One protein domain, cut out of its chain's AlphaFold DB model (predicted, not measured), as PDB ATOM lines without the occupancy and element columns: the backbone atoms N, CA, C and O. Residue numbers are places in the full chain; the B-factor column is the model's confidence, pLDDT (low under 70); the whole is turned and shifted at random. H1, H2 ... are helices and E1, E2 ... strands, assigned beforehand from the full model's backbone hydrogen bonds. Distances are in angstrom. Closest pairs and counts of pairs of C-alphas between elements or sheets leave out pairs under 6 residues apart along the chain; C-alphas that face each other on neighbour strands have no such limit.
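Overview. This is residues 3 to 76 of the 76 residues of the protein "Protein-tyrosine-phosphatase" of Staphylococcus aureus (UniProt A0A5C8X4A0). A small two-strand ribbon, E1 beside E2, and two separate helices, H1 and H2, make the three sides of a triangle, with the link of residues 7 to 18 running close to the middle. Residues 74 to 75 run beside E2 near the chain's last residue; the small helix H3 lies towards one end of the longest axis, and the loop of residues 40 to 51 reaches out to the other. The printed part has 74 residues, with three named helices and two named strands in the order E1, H1, E2, H2, H3; the sheet, E1 next to E2, is parallel and the class is mixed, helices and strands. The whole is compact, with a radius of gyration of the C-alphas of 11.6 A, and spans 33 by 22 by 20 A, only just elongated.

Along the chain. E1 is residues 3 to 6, 6.9 A from first to last C-alpha, and C-alpha 3 is at (22.792, -3.494, -23.206). H1, the longest helix by residues, is residues 19 to 31 and measures 18.4 A. E2 is residues 36 to 39, 9.8 A long. H2 is residues 52 to 63, 16.2 A, from C-alpha 52 at (27.491, 14.873, -19.159). H3 is residues 66 to 70, 6.2 A, ending with C-alpha 70 at (39.567, -4.956, -30.462).

Arrangement. E1 and E2 are parallel neighbours, with 36 degrees between their directions. C-alphas 3 and 37 face each other at 4.7 A, and N 3 and O 36 are within hydrogen-bond range at 2.8 A, as are N 38 and O 3 at 2.8 A. E1, H1 and E2 form a strand-helix-strand unit, two parallel neighbour strands with a helix between them along the chain, and its crossover is right-handed. Residues 36 to 37 of E2 also pair, parallel, with residues 74 to 75. H1 only just touches H3, with 3 pairs of C-alphas within 8 A and with residues 23 to 26 alone; the closest C-alphas, of Leu 23 and Val 68, are 7.2 A apart. H2 and H3 are close but not clearly touching, the C-alphas of Glu 63 and Gln 69 being the closest at 6.6 A. H1 and H2 are apart, but only just, at 8.2 A. E1 is apart from H2 and H3. In H1, H2 and H3 every O i to N i+4 pair is within hydrogen-bond range.

Size, cuts and confidence. The two C-alphas farthest apart are those of Pro 46 and Ala 70, at 35.2 A, while those of Asp 3 and Tyr 76, the first and last printed, are 10.0 A apart. The links from E1 to H1 and from E2 to H2 are long, with 12 residues each; those from H1 to E2 and from H2 to H3 are tight. The printed part has no cut and ends at residue 76, the chain's last residue. The mean pLDDT of the printed part is 96.5, and no printed residue is under 70.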
ATOM      1  N   ASP A   3      22.882  -3.784 -24.631       98.19
ATOM      2  CA  ASP A   3      22.792  -3.494 -23.206       98.19
ATOM      3  C   ASP A   3      22.407  -2.023 -23.026       98.19
ATOM      4  O   ASP A   3      23.109  -1.124 -23.483       98.19
ATOM      5  N   ILE A   4      21.254  -1.780 -22.411       98.25
ATOM      6  CA  ILE A   4      20.666  -0.441 -22.299       98.25
ATOM      7  C   ILE A   4      20.981   0.250 -20.969       98.25
ATOM      8  O   ILE A   4      20.534   1.379 -20.762       98.25
ATOM      9  N   HIS A   5      21.670  -0.427 -20.048       97.88
ATOM     10  CA  HIS A   5      21.977   0.121 -18.734       97.88
ATOM     11  C   HIS A   5      23.292  -0.444 -18.206       97.88
ATOM     12  O   HIS A   5      23.322  -1.519 -17.608       97.88
ATOM     13  N   ASN A   6      24.374   0.308 -18.401       97.50
ATOM     14  CA  ASN A   6      25.699  -0.128 -17.993       97.50
ATOM     15  C   ASN A   6      26.530   1.010 -17.387       97.50
ATOM     16  O   ASN A   6      26.633   2.110 -17.940       97.50
ATOM     17  N   HIS A   7      27.153   0.708 -16.252       97.44
ATOM     18  CA  HIS A   7      28.063   1.575 -15.510       97.44
ATOM     19  C   HIS A   7      29.506   1.217 -15.861       97.44
ATOM     20  O   HIS A   7      30.271   0.784 -15.010       97.44
ATOM     21  N   ILE A   8      29.866   1.317 -17.141       97.69
ATOM     22  CA  ILE A   8      31.145   0.790 -17.636       97.69
ATOM     23  C   ILE A   8      32.306   1.781 -17.516       97.69
ATOM     24  O   ILE A   8      33.463   1.396 -17.634       97.69
ATOM     25  N   LEU A   9      32.023   3.065 -17.290       97.50
ATOM     26  CA  LEU A   9      33.055   4.096 -17.271       97.50
ATOM     27  C   LEU A   9      33.852   4.073 -15.956       97.50
ATOM     28  O   LEU A   9      33.257   4.166 -14.881       97.50
ATOM     29  N   PRO A  10      35.194   4.000 -16.014       97.31
ATOM     30  CA  PRO A  10      36.005   3.817 -14.823       97.31
ATOM     31  C   PRO A  10      36.101   5.085 -13.970       97.31
ATOM     32  O   PRO A  10      36.342   6.183 -14.473       97.31
ATOM     33  N   ASN A  11      35.997   4.917 -12.648       95.44
ATOM     34  CA  ASN A  11      36.257   5.945 -11.633       95.44
ATOM     35  C   ASN A  11      35.380   7.213 -11.749       95.44
ATOM     36  O   ASN A  11      35.804   8.328 -11.408       95.44
ATOM     37  N   ILE A  12      34.148   7.079 -12.251       95.06
ATOM     38  CA  ILE A  12      33.207   8.208 -12.316       95.06
ATOM     39  C   ILE A  12      31.965   8.035 -11.443       95.06
ATOM     40  O   ILE A  12      31.455   9.049 -10.962       95.06
ATOM     41  N   ASP A  13      31.554   6.795 -11.181       95.44
ATOM     42  CA  ASP A  13      30.485   6.416 -10.260       95.44
ATOM     43  C   ASP A  13      30.845   5.130  -9.478       95.44
ATOM     44  O   ASP A  13      31.991   4.968  -9.059       95.44
ATOM     45  N   ASP A  14      29.870   4.265  -9.204       95.56
ATOM     46  CA  ASP A  14      30.014   2.967  -8.536       95.56
ATOM     47  C   ASP A  14      30.236   1.786  -9.497       95.56
ATOM     48  O   ASP A  14      30.177   0.631  -9.069       95.56
ATOM     49  N   GLY A  15      30.520   2.068 -10.772       95.81
ATOM     50  CA  GLY A  15      31.042   1.106 -11.736       95.81
ATOM     51  C   GLY A  15      32.505   0.697 -11.466       95.81
ATOM     52  O   GLY A  15      32.953   0.668 -10.315       95.81
ATOM     53  N   PRO A  16      33.285   0.350 -12.507       97.81
ATOM     54  CA  PRO A  16      34.661  -0.098 -12.340       97.81
ATOM     55  C   PRO A  16      35.538   1.007 -11.748       97.81
ATOM     56  O   PRO A  16      35.397   2.192 -12.055       97.81
ATOM     57  N   THR A  17      36.498   0.625 -10.912       96.75
ATOM     58  CA  THR A  17      37.398   1.592 -10.266       96.75
ATOM     59  C   THR A  17      38.565   2.004 -11.163       96.75
ATOM     60  O   THR A  17      39.178   3.049 -10.945       96.75
ATOM     61  N   ASN A  18      38.891   1.190 -12.168       96.81
ATOM     62  CA  ASN A  18      40.033   1.376 -13.056       96.81
ATOM     63  C   ASN A  18      39.790   0.733 -14.436       96.81
ATOM     64  O   ASN A  18      38.834  -0.017 -14.632       96.81
ATOM     65  N   GLU A  19      40.666   1.036 -15.397       97.12
ATOM     66  CA  GLU A  19      40.563   0.541 -16.777       97.12
ATOM     67  C   GLU A  19      40.664  -0.987 -16.875       97.12
ATOM     68  O   GLU A  19      39.991  -1.583 -17.711       97.12
ATOM     69  N   THR A  20      41.442  -1.641 -16.007       97.50
ATOM     70  CA  THR A  20      41.557  -3.106 -15.994       97.50
ATOM     71  C   THR A  20      40.216  -3.759 -15.655       97.50
ATOM     72  O   THR A  20      39.759  -4.634 -16.386       97.50
ATOM     73  N   GLU A  21      39.549  -3.294 -14.593       98.12
ATOM     74  CA  GLU A  21      38.217  -3.779 -14.205       98.12
ATOM     75  C   GLU A  21      37.173  -3.509 -15.295       98.12
ATOM     76  O   GLU A  21      36.373  -4.387 -15.619       98.12
ATOM     77  N   MET A  22      37.211  -2.322 -15.909       98.31
ATOM     78  CA  MET A  22      36.370  -2.001 -17.064       98.31
ATOM     79  C   MET A  22      36.598  -2.992 -18.214       98.31
ATOM     80  O   MET A  22      35.636  -3.520 -18.770       98.31
ATOM     81  N   LEU A  23      37.852  -3.255 -18.589       98.31
ATOM     82  CA  LEU A  23      38.182  -4.164 -19.690       98.31
ATOM     83  C   LEU A  23      37.698  -5.588 -19.417       98.31
ATOM     84  O   LEU A  23      37.235  -6.260 -20.339       98.31
ATOM     85  N   ASP A  24      37.772  -6.051 -18.172       98.31
ATOM     86  CA  ASP A  24      37.262  -7.368 -17.793       98.31
ATOM     87  C   ASP A  24      35.732  -7.441 -17.904       98.31
ATOM     88  O   ASP A  24      35.209  -8.426 -18.434       98.31
ATOM     89  N   LEU A  25      35.015  -6.376 -17.527       98.06
ATOM     90  CA  LEU A  25      33.566  -6.263 -17.737       98.06
ATOM     91  C   LEU A  25      33.197  -6.242 -19.228       98.06
ATOM     92  O   LEU A  25      32.278  -6.946 -19.644       98.06
ATOM     93  N   LEU A  26      33.932  -5.494 -20.058       98.12
ATOM     94  CA  LEU A  26      33.701  -5.443 -21.506       98.12
ATOM     95  C   LEU A  26      33.946  -6.810 -22.167       98.12
ATOM     96  O   LEU A  26      33.134  -7.277 -22.972       98.12
ATOM     97  N   LYS A  27      35.028  -7.504 -21.792       98.19
ATOM     98  CA  LYS A  27      35.293  -8.879 -22.247       98.19
ATOM     99  C   LYS A  27      34.171  -9.814 -21.809       98.19
ATOM    100  O   LYS A  27      33.665 -10.576 -22.626       98.19
ATOM    101  N   GLN A  28      33.721  -9.729 -20.560       98.19
ATOM    102  CA  GLN A  28      32.594 -10.529 -20.093       98.19
ATOM    103  C   GLN A  28      31.326 -10.248 -20.915       98.19
ATOM    104  O   GLN A  28      30.689 -11.195 -21.382       98.19
ATOM    105  N   ALA A  29      30.993  -8.981 -21.163       97.69
ATOM    106  CA  ALA A  29      29.834  -8.585 -21.958       97.69
ATOM    107  C   ALA A  29      29.891  -9.162 -23.385       97.69
ATOM    108  O   ALA A  29      28.907  -9.738 -23.861       97.69
ATOM    109  N   THR A  30      31.057  -9.110 -24.043       97.38
ATOM    110  CA  THR A  30      31.230  -9.722 -25.375       97.38
ATOM    111  C   THR A  30      31.010 -11.237 -25.353       97.38
ATOM    112  O   THR A  30      30.321 -11.758 -26.231       97.38
ATOM    113  N   THR A  31      31.479 -11.956 -24.320       97.88
ATOM    114  CA  THR A  31      31.195 -13.403 -24.182       97.88
ATOM    115  C   THR A  31      29.708 -13.724 -23.998       97.88
ATOM    116  O   THR A  31      29.271 -14.823 -24.334       97.88
ATOM    117  N   GLN A  32      28.917 -12.765 -23.512       97.62
ATOM    118  CA  GLN A  32      27.463 -12.879 -23.354       97.62
ATOM    119  C   GLN A  32      26.687 -12.440 -24.610       97.62
ATOM    120  O   GLN A  32      25.457 -12.429 -24.609       97.62
ATOM    121  N   GLY A  33      27.382 -12.088 -25.697       97.56
ATOM    122  CA  GLY A  33      26.769 -11.667 -26.958       97.56
ATOM    123  C   GLY A  33      26.308 -10.207 -26.979       97.56
ATOM    124  O   GLY A  33      25.501  -9.831 -27.841       97.56
ATOM    125  N   VAL A  34      26.790  -9.374 -26.050       98.31
ATOM    126  CA  VAL A  34      26.615  -7.917 -26.116       98.31
ATOM    127  C   VAL A  34      27.441  -7.370 -27.277       98.31
ATOM    128  O   VAL A  34      28.596  -7.738 -27.465       98.31
ATOM    129  N   THR A  35      26.816  -6.513 -28.076       98.00
ATOM    130  CA  THR A  35      27.416  -5.872 -29.258       98.00
ATOM    131  C   THR A  35      27.372  -4.349 -29.164       98.00
ATOM    132  O   THR A  35      28.128  -3.658 -29.841       98.00
ATOM    133  N   GLU A  36      26.462  -3.826 -28.347       98.44
ATOM    134  CA  GLU A  36      26.150  -2.408 -28.218       98.44
ATOM    135  C   GLU A  36      25.846  -2.119 -26.746       98.44
ATOM    136  O   GLU A  36      25.162  -2.921 -26.105       98.44
ATOM    137  N   ILE A  37      26.352  -1.008 -26.217       98.38
ATOM    138  CA  ILE A  37      26.193  -0.600 -24.817       98.38
ATOM    139  C   ILE A  37      25.749   0.861 -24.772       98.38
ATOM    140  O   ILE A  37      26.409   1.727 -25.335       98.38
ATOM    141  N   ILE A  38      24.653   1.141 -24.070       98.06
ATOM    142  CA  ILE A  38      24.253   2.498 -23.693       98.06
ATOM    143  C   ILE A  38      24.863   2.803 -22.327       98.06
ATOM    144  O   ILE A  38      24.599   2.103 -21.345       98.06
ATOM    145  N   VAL A  39      25.683   3.847 -22.262       97.44
ATOM    146  CA  VAL A  39      26.396   4.225 -21.044       97.44
ATOM    147  C   VAL A  39      25.479   5.051 -20.148       97.44
ATOM    148  O   VAL A  39      25.095   6.173 -20.476       97.44
ATOM    149  N   THR A  40      25.138   4.511 -18.979       97.00
ATOM    150  CA  THR A  40      24.132   5.104 -18.081       97.00
ATOM    151  C   THR A  40      24.684   5.413 -16.696       97.00
ATOM    152  O   THR A  40      23.991   5.222 -15.695       97.00
ATOM    153  N   SER A  41      25.927   5.900 -16.631       96.88
ATOM    154  CA  SER A  41      26.563   6.286 -15.373       96.88
ATOM    155  C   SER A  41      25.722   7.270 -14.561       96.88
ATOM    156  O   SER A  41      25.017   8.131 -15.100       96.88
ATOM    157  N   HIS A  42      25.814   7.172 -13.237       96.62
ATOM    158  CA  HIS A  42      24.984   7.963 -12.337       96.62
ATOM    159  C   HIS A  42      25.234   9.469 -12.473       96.62
ATOM    160  O   HIS A  42      26.275   9.978 -12.059       96.62
ATOM    161  N   HIS A  43      24.236  10.208 -12.967       93.88
ATOM    162  CA  HIS A  43      24.292  11.670 -13.007       93.88
ATOM    163  C   HIS A  43      24.094  12.299 -11.619       93.88
ATOM    164  O   HIS A  43      24.919  13.101 -11.175       93.88
ATOM    165  N   LEU A  44      23.007  11.917 -10.938       90.31
ATOM    166  CA  LEU A  44      22.600  12.444  -9.637       90.31
ATOM    167  C   LEU A  44      22.570  11.311  -8.607       90.31
ATOM    168  O   LEU A  44      21.585  10.584  -8.501       90.31
ATOM    169  N   HIS A  45      23.649  11.174  -7.842       92.88
ATOM    170  CA  HIS A  45      23.765  10.186  -6.774       92.88
ATOM    171  C   HIS A  45      24.303  10.853  -5.494       92.88
ATOM    172  O   HIS A  45      25.132  11.757  -5.589       92.88
ATOM    173  N   PRO A  46      23.912  10.419  -4.276       92.50
ATOM    174  CA  PRO A  46      24.374  11.043  -3.027       92.50
ATOM    175  C   PRO A  46      25.899  11.106  -2.859       92.50
ATOM    176  O   PRO A  46      26.404  11.936  -2.108       92.50
ATOM    177  N   ARG A  47      26.627  10.209  -3.534       91.94
ATOM    178  CA  ARG A  47      28.096  10.118  -3.506       91.94
ATOM    179  C   ARG A  47      28.779  10.513  -4.815       91.94
ATOM    180  O   ARG A  47      29.979  10.756  -4.795       91.94
ATOM    181  N   TYR A  48      28.044  10.562  -5.926       88.75
ATOM    182  CA  TYR A  48      28.622  10.771  -7.255       88.75
ATOM    183  C   TYR A  48      27.862  11.863  -7.993       88.75
ATOM    184  O   TYR A  48      26.633  11.891  -8.026       88.75
ATOM    185  N   THR A  49      28.612  12.774  -8.598       90.69
ATOM    186  CA  THR A  49      28.073  13.780  -9.508       90.69
ATOM    187  C   THR A  49      28.817  13.640 -10.818       90.69
ATOM    188  O   THR A  49      29.993  13.999 -10.919       90.69
ATOM    189  N   THR A  50      28.122  13.100 -11.813       93.12
ATOM    190  CA  THR A  50      28.705  12.796 -13.120       93.12
ATOM    191  C   THR A  50      28.021  13.666 -14.167       93.12
ATOM    192  O   THR A  50      26.998  13.277 -14.736       93.12
ATOM    193  N   PRO A  51      28.504  14.899 -14.396       94.81
ATOM    194  CA  PRO A  51      27.962  15.743 -15.452       94.81
ATOM    195  C   PRO A  51      28.230  15.111 -16.821       94.81
ATOM    196  O   PRO A  51      29.208  14.383 -16.997       94.81
ATOM    197  N   ILE A  52      27.394  15.441 -17.807       95.50
ATOM    198  CA  ILE A  52      27.491  14.873 -19.159       95.50
ATOM    199  C   ILE A  52      28.874  15.075 -19.797       95.50
ATOM    200  O   ILE A  52      29.364  14.193 -20.491       95.50
ATOM    201  N   GLU A  53      29.547  16.189 -19.509       96.19
ATOM    202  CA  GLU A  53      30.902  16.449 -20.009       96.19
ATOM    203  C   GLU A  53      31.927  15.440 -19.471       96.19
ATOM    204  O   GLU A  53      32.814  15.006 -20.205       96.19
ATOM    205  N   LYS A  54      31.772  14.995 -18.215       95.50
ATOM    206  CA  LYS A  54      32.627  13.958 -17.619       95.50
ATOM    207  C   LYS A  54      32.363  12.598 -18.267       95.50
ATOM    208  O   LYS A  54      33.320  11.897 -18.582       95.50
ATOM    209  N   VAL A  55      31.091  12.264 -18.510       96.81
ATOM    210  CA  VAL A  55      30.698  11.038 -19.228       96.81
ATOM    211  C   VAL A  55      31.319  11.028 -20.623       96.81
ATOM    212  O   VAL A  55      32.048  10.102 -20.949       96.81
ATOM    213  N   LYS A  56      31.115  12.090 -21.412       96.81
ATOM    214  CA  LYS A  56      31.650  12.206 -22.777       96.81
ATOM    215  C   LYS A  56      33.172  12.147 -22.819       96.81
ATOM    216  O   LYS A  56      33.731  11.450 -23.654       96.81
ATOM    217  N   SER A  57      33.849  12.868 -21.925       96.81
ATOM    218  CA  SER A  57      35.312  12.853 -21.872       96.81
ATOM    219  C   SER A  57      35.855  11.466 -21.536       96.81
ATOM    220  O   SER A  57      36.854  11.058 -22.119       96.81
ATOM    221  N   CYS A  58      35.222  10.760 -20.596       96.31
ATOM    222  CA  CYS A  58      35.633   9.414 -20.214       96.31
ATOM    223  C   CYS A  58      35.316   8.407 -21.327       96.31
ATOM    224  O   CYS A  58      36.169   7.593 -21.657       96.31
ATOM    225  N   LEU A  59      34.151   8.531 -21.970       97.00
ATOM    226  CA  LEU A  59      33.767   7.703 -23.107       97.00
ATOM    227  C   LEU A  59      34.755   7.846 -24.275       97.00
ATOM    228  O   LEU A  59      35.306   6.853 -24.733       97.00
ATOM    229  N   ASN A  60      35.067   9.079 -24.679       96.94
ATOM    230  CA  ASN A  60      36.042   9.341 -25.742       96.94
ATOM    231  C   ASN A  60      37.427   8.760 -25.418       96.94
ATOM    232  O   ASN A  60      38.133   8.292 -26.309       96.94
ATOM    233  N   HIS A  61      37.831   8.815 -24.144       96.31
ATOM    234  CA  HIS A  61      39.092   8.231 -23.694       96.31
ATOM    235  C   HIS A  61      39.078   6.711 -23.857       96.31
ATOM    236  O   HIS A  61      39.979   6.167 -24.489       96.31
ATOM    237  N   ILE A  62      38.041   6.023 -23.371       95.81
ATOM    238  CA  ILE A  62      37.991   4.557 -23.452       95.81
ATOM    239  C   ILE A  62      37.840   4.057 -24.895       95.81
ATOM    240  O   ILE A  62      38.440   3.048 -25.244       95.81
ATOM    241  N   GLU A  63      37.123   4.778 -25.764       95.69
ATOM    242  CA  GLU A  63      37.010   4.441 -27.192       95.69
ATOM    243  C   GLU A  63      38.349   4.579 -27.939       95.69
ATOM    244  O   GLU A  63      38.560   3.957 -28.984       95.69
ATOM    245  N   SER A  64      39.284   5.371 -27.401       96.25
ATOM    246  CA  SER A  64      40.629   5.517 -27.966       96.25
ATOM    247  C   SER A  64      41.578   4.362 -27.622       96.25
ATOM    248  O   SER A  64      42.625   4.242 -28.258       96.25
ATOM    249  N   LEU A  65      41.218   3.504 -26.661       96.44
ATOM    250  CA  LEU A  65      42.042   2.374 -26.229       96.44
ATOM    251  C   LEU A  65      41.999   1.238 -27.261       96.44
ATOM    252  O   LEU A  65      40.923   0.800 -27.681       96.44
ATOM    253  N   GLU A  66      43.169   0.718 -27.638       97.19
ATOM    254  CA  GLU A  66      43.297  -0.357 -28.632       97.19
ATOM    255  C   GLU A  66      42.564  -1.631 -28.187       97.19
ATOM    256  O   GLU A  66      41.921  -2.311 -28.990       97.19
ATOM    257  N   GLU A  67      42.596  -1.931 -26.890       96.94
ATOM    258  CA  GLU A  67      41.925  -3.086 -26.302       96.94
ATOM    259  C   GLU A  67      40.405  -2.988 -26.416       96.94
ATOM    260  O   GLU A  67      39.747  -4.000 -26.649       96.94
ATOM    261  N   VAL A  68      39.842  -1.784 -26.283       96.75
ATOM    262  CA  VAL A  68      38.399  -1.550 -26.435       96.75
ATOM    263  C   VAL A  68      38.004  -1.659 -27.906       96.75
ATOM    264  O   VAL A  68      37.006  -2.306 -28.228       96.75
ATOM    265  N   GLN A  69      38.820  -1.117 -28.813       96.38
ATOM    266  CA  GLN A  69      38.602  -1.237 -30.258       96.38
ATOM    267  C   GLN A  69      38.613  -2.699 -30.719       96.38
ATOM    268  O   GLN A  69      37.776  -3.100 -31.530       96.38
ATOM    269  N   ALA A  70      39.494  -3.529 -30.152       97.19
ATOM    270  CA  ALA A  70      39.567  -4.956 -30.462       97.19
ATOM    271  C   ALA A  70      38.282  -5.733 -30.104       97.19
ATOM    272  O   ALA A  70      38.017  -6.785 -30.692       97.19
ATOM    273  N   LEU A  71      37.464  -5.222 -29.174       96.56
ATOM    274  CA  LEU A  71      36.205  -5.853 -28.763       96.56
ATOM    275  C   LEU A  71      35.042  -5.593 -29.731       96.56
ATOM    276  O   LEU A  71      34.017  -6.263 -29.621       96.56
ATOM    277  N   ASN A  72      35.187  -4.671 -30.693       95.69
ATOM    278  CA  ASN A  72      34.149  -4.312 -31.672       95.69
ATOM    279  C   ASN A  72      32.782  -3.956 -31.041       95.69
ATOM    280  O   ASN A  72      31.729  -4.212 -31.630       95.69
ATOM    281  N   LEU A  73      32.797  -3.377 -29.839       96.81
ATOM    282  CA  LEU A  73      31.604  -2.865 -29.169       96.81
ATOM    283  C   LEU A  73      31.269  -1.465 -29.690       96.81
ATOM    284  O   LEU A  73      32.164  -0.670 -29.972       96.81
ATOM    285  N   LYS A  74      29.976  -1.154 -29.795       97.25
ATOM    286  CA  LYS A  74      29.508   0.221 -30.019       97.25
ATOM    287  C   LYS A  74      28.991   0.809 -28.720       97.25
ATOM    288  O   LYS A  74      28.245   0.137 -28.007       97.25
ATOM    289  N   PHE A  75      29.333   2.061 -28.461       97.38
ATOM    290  CA  PHE A  75      28.868   2.789 -27.292       97.38
ATOM    291  C   PHE A  75      27.905   3.910 -27.694       97.38
ATOM    292  O   PHE A  75      28.006   4.463 -28.794       97.38
ATOM    293  N   TYR A  76      26.961   4.211 -26.802       94.69
ATOM    294  CA  TYR A  76      25.957   5.267 -26.935       94.69
ATOM    295  C   TYR A  76      25.858   6.094 -25.657       94.69
ATOM    296  O   TYR A  76      25.960   5.494 -24.560       94.69
TER     297      TYR A  76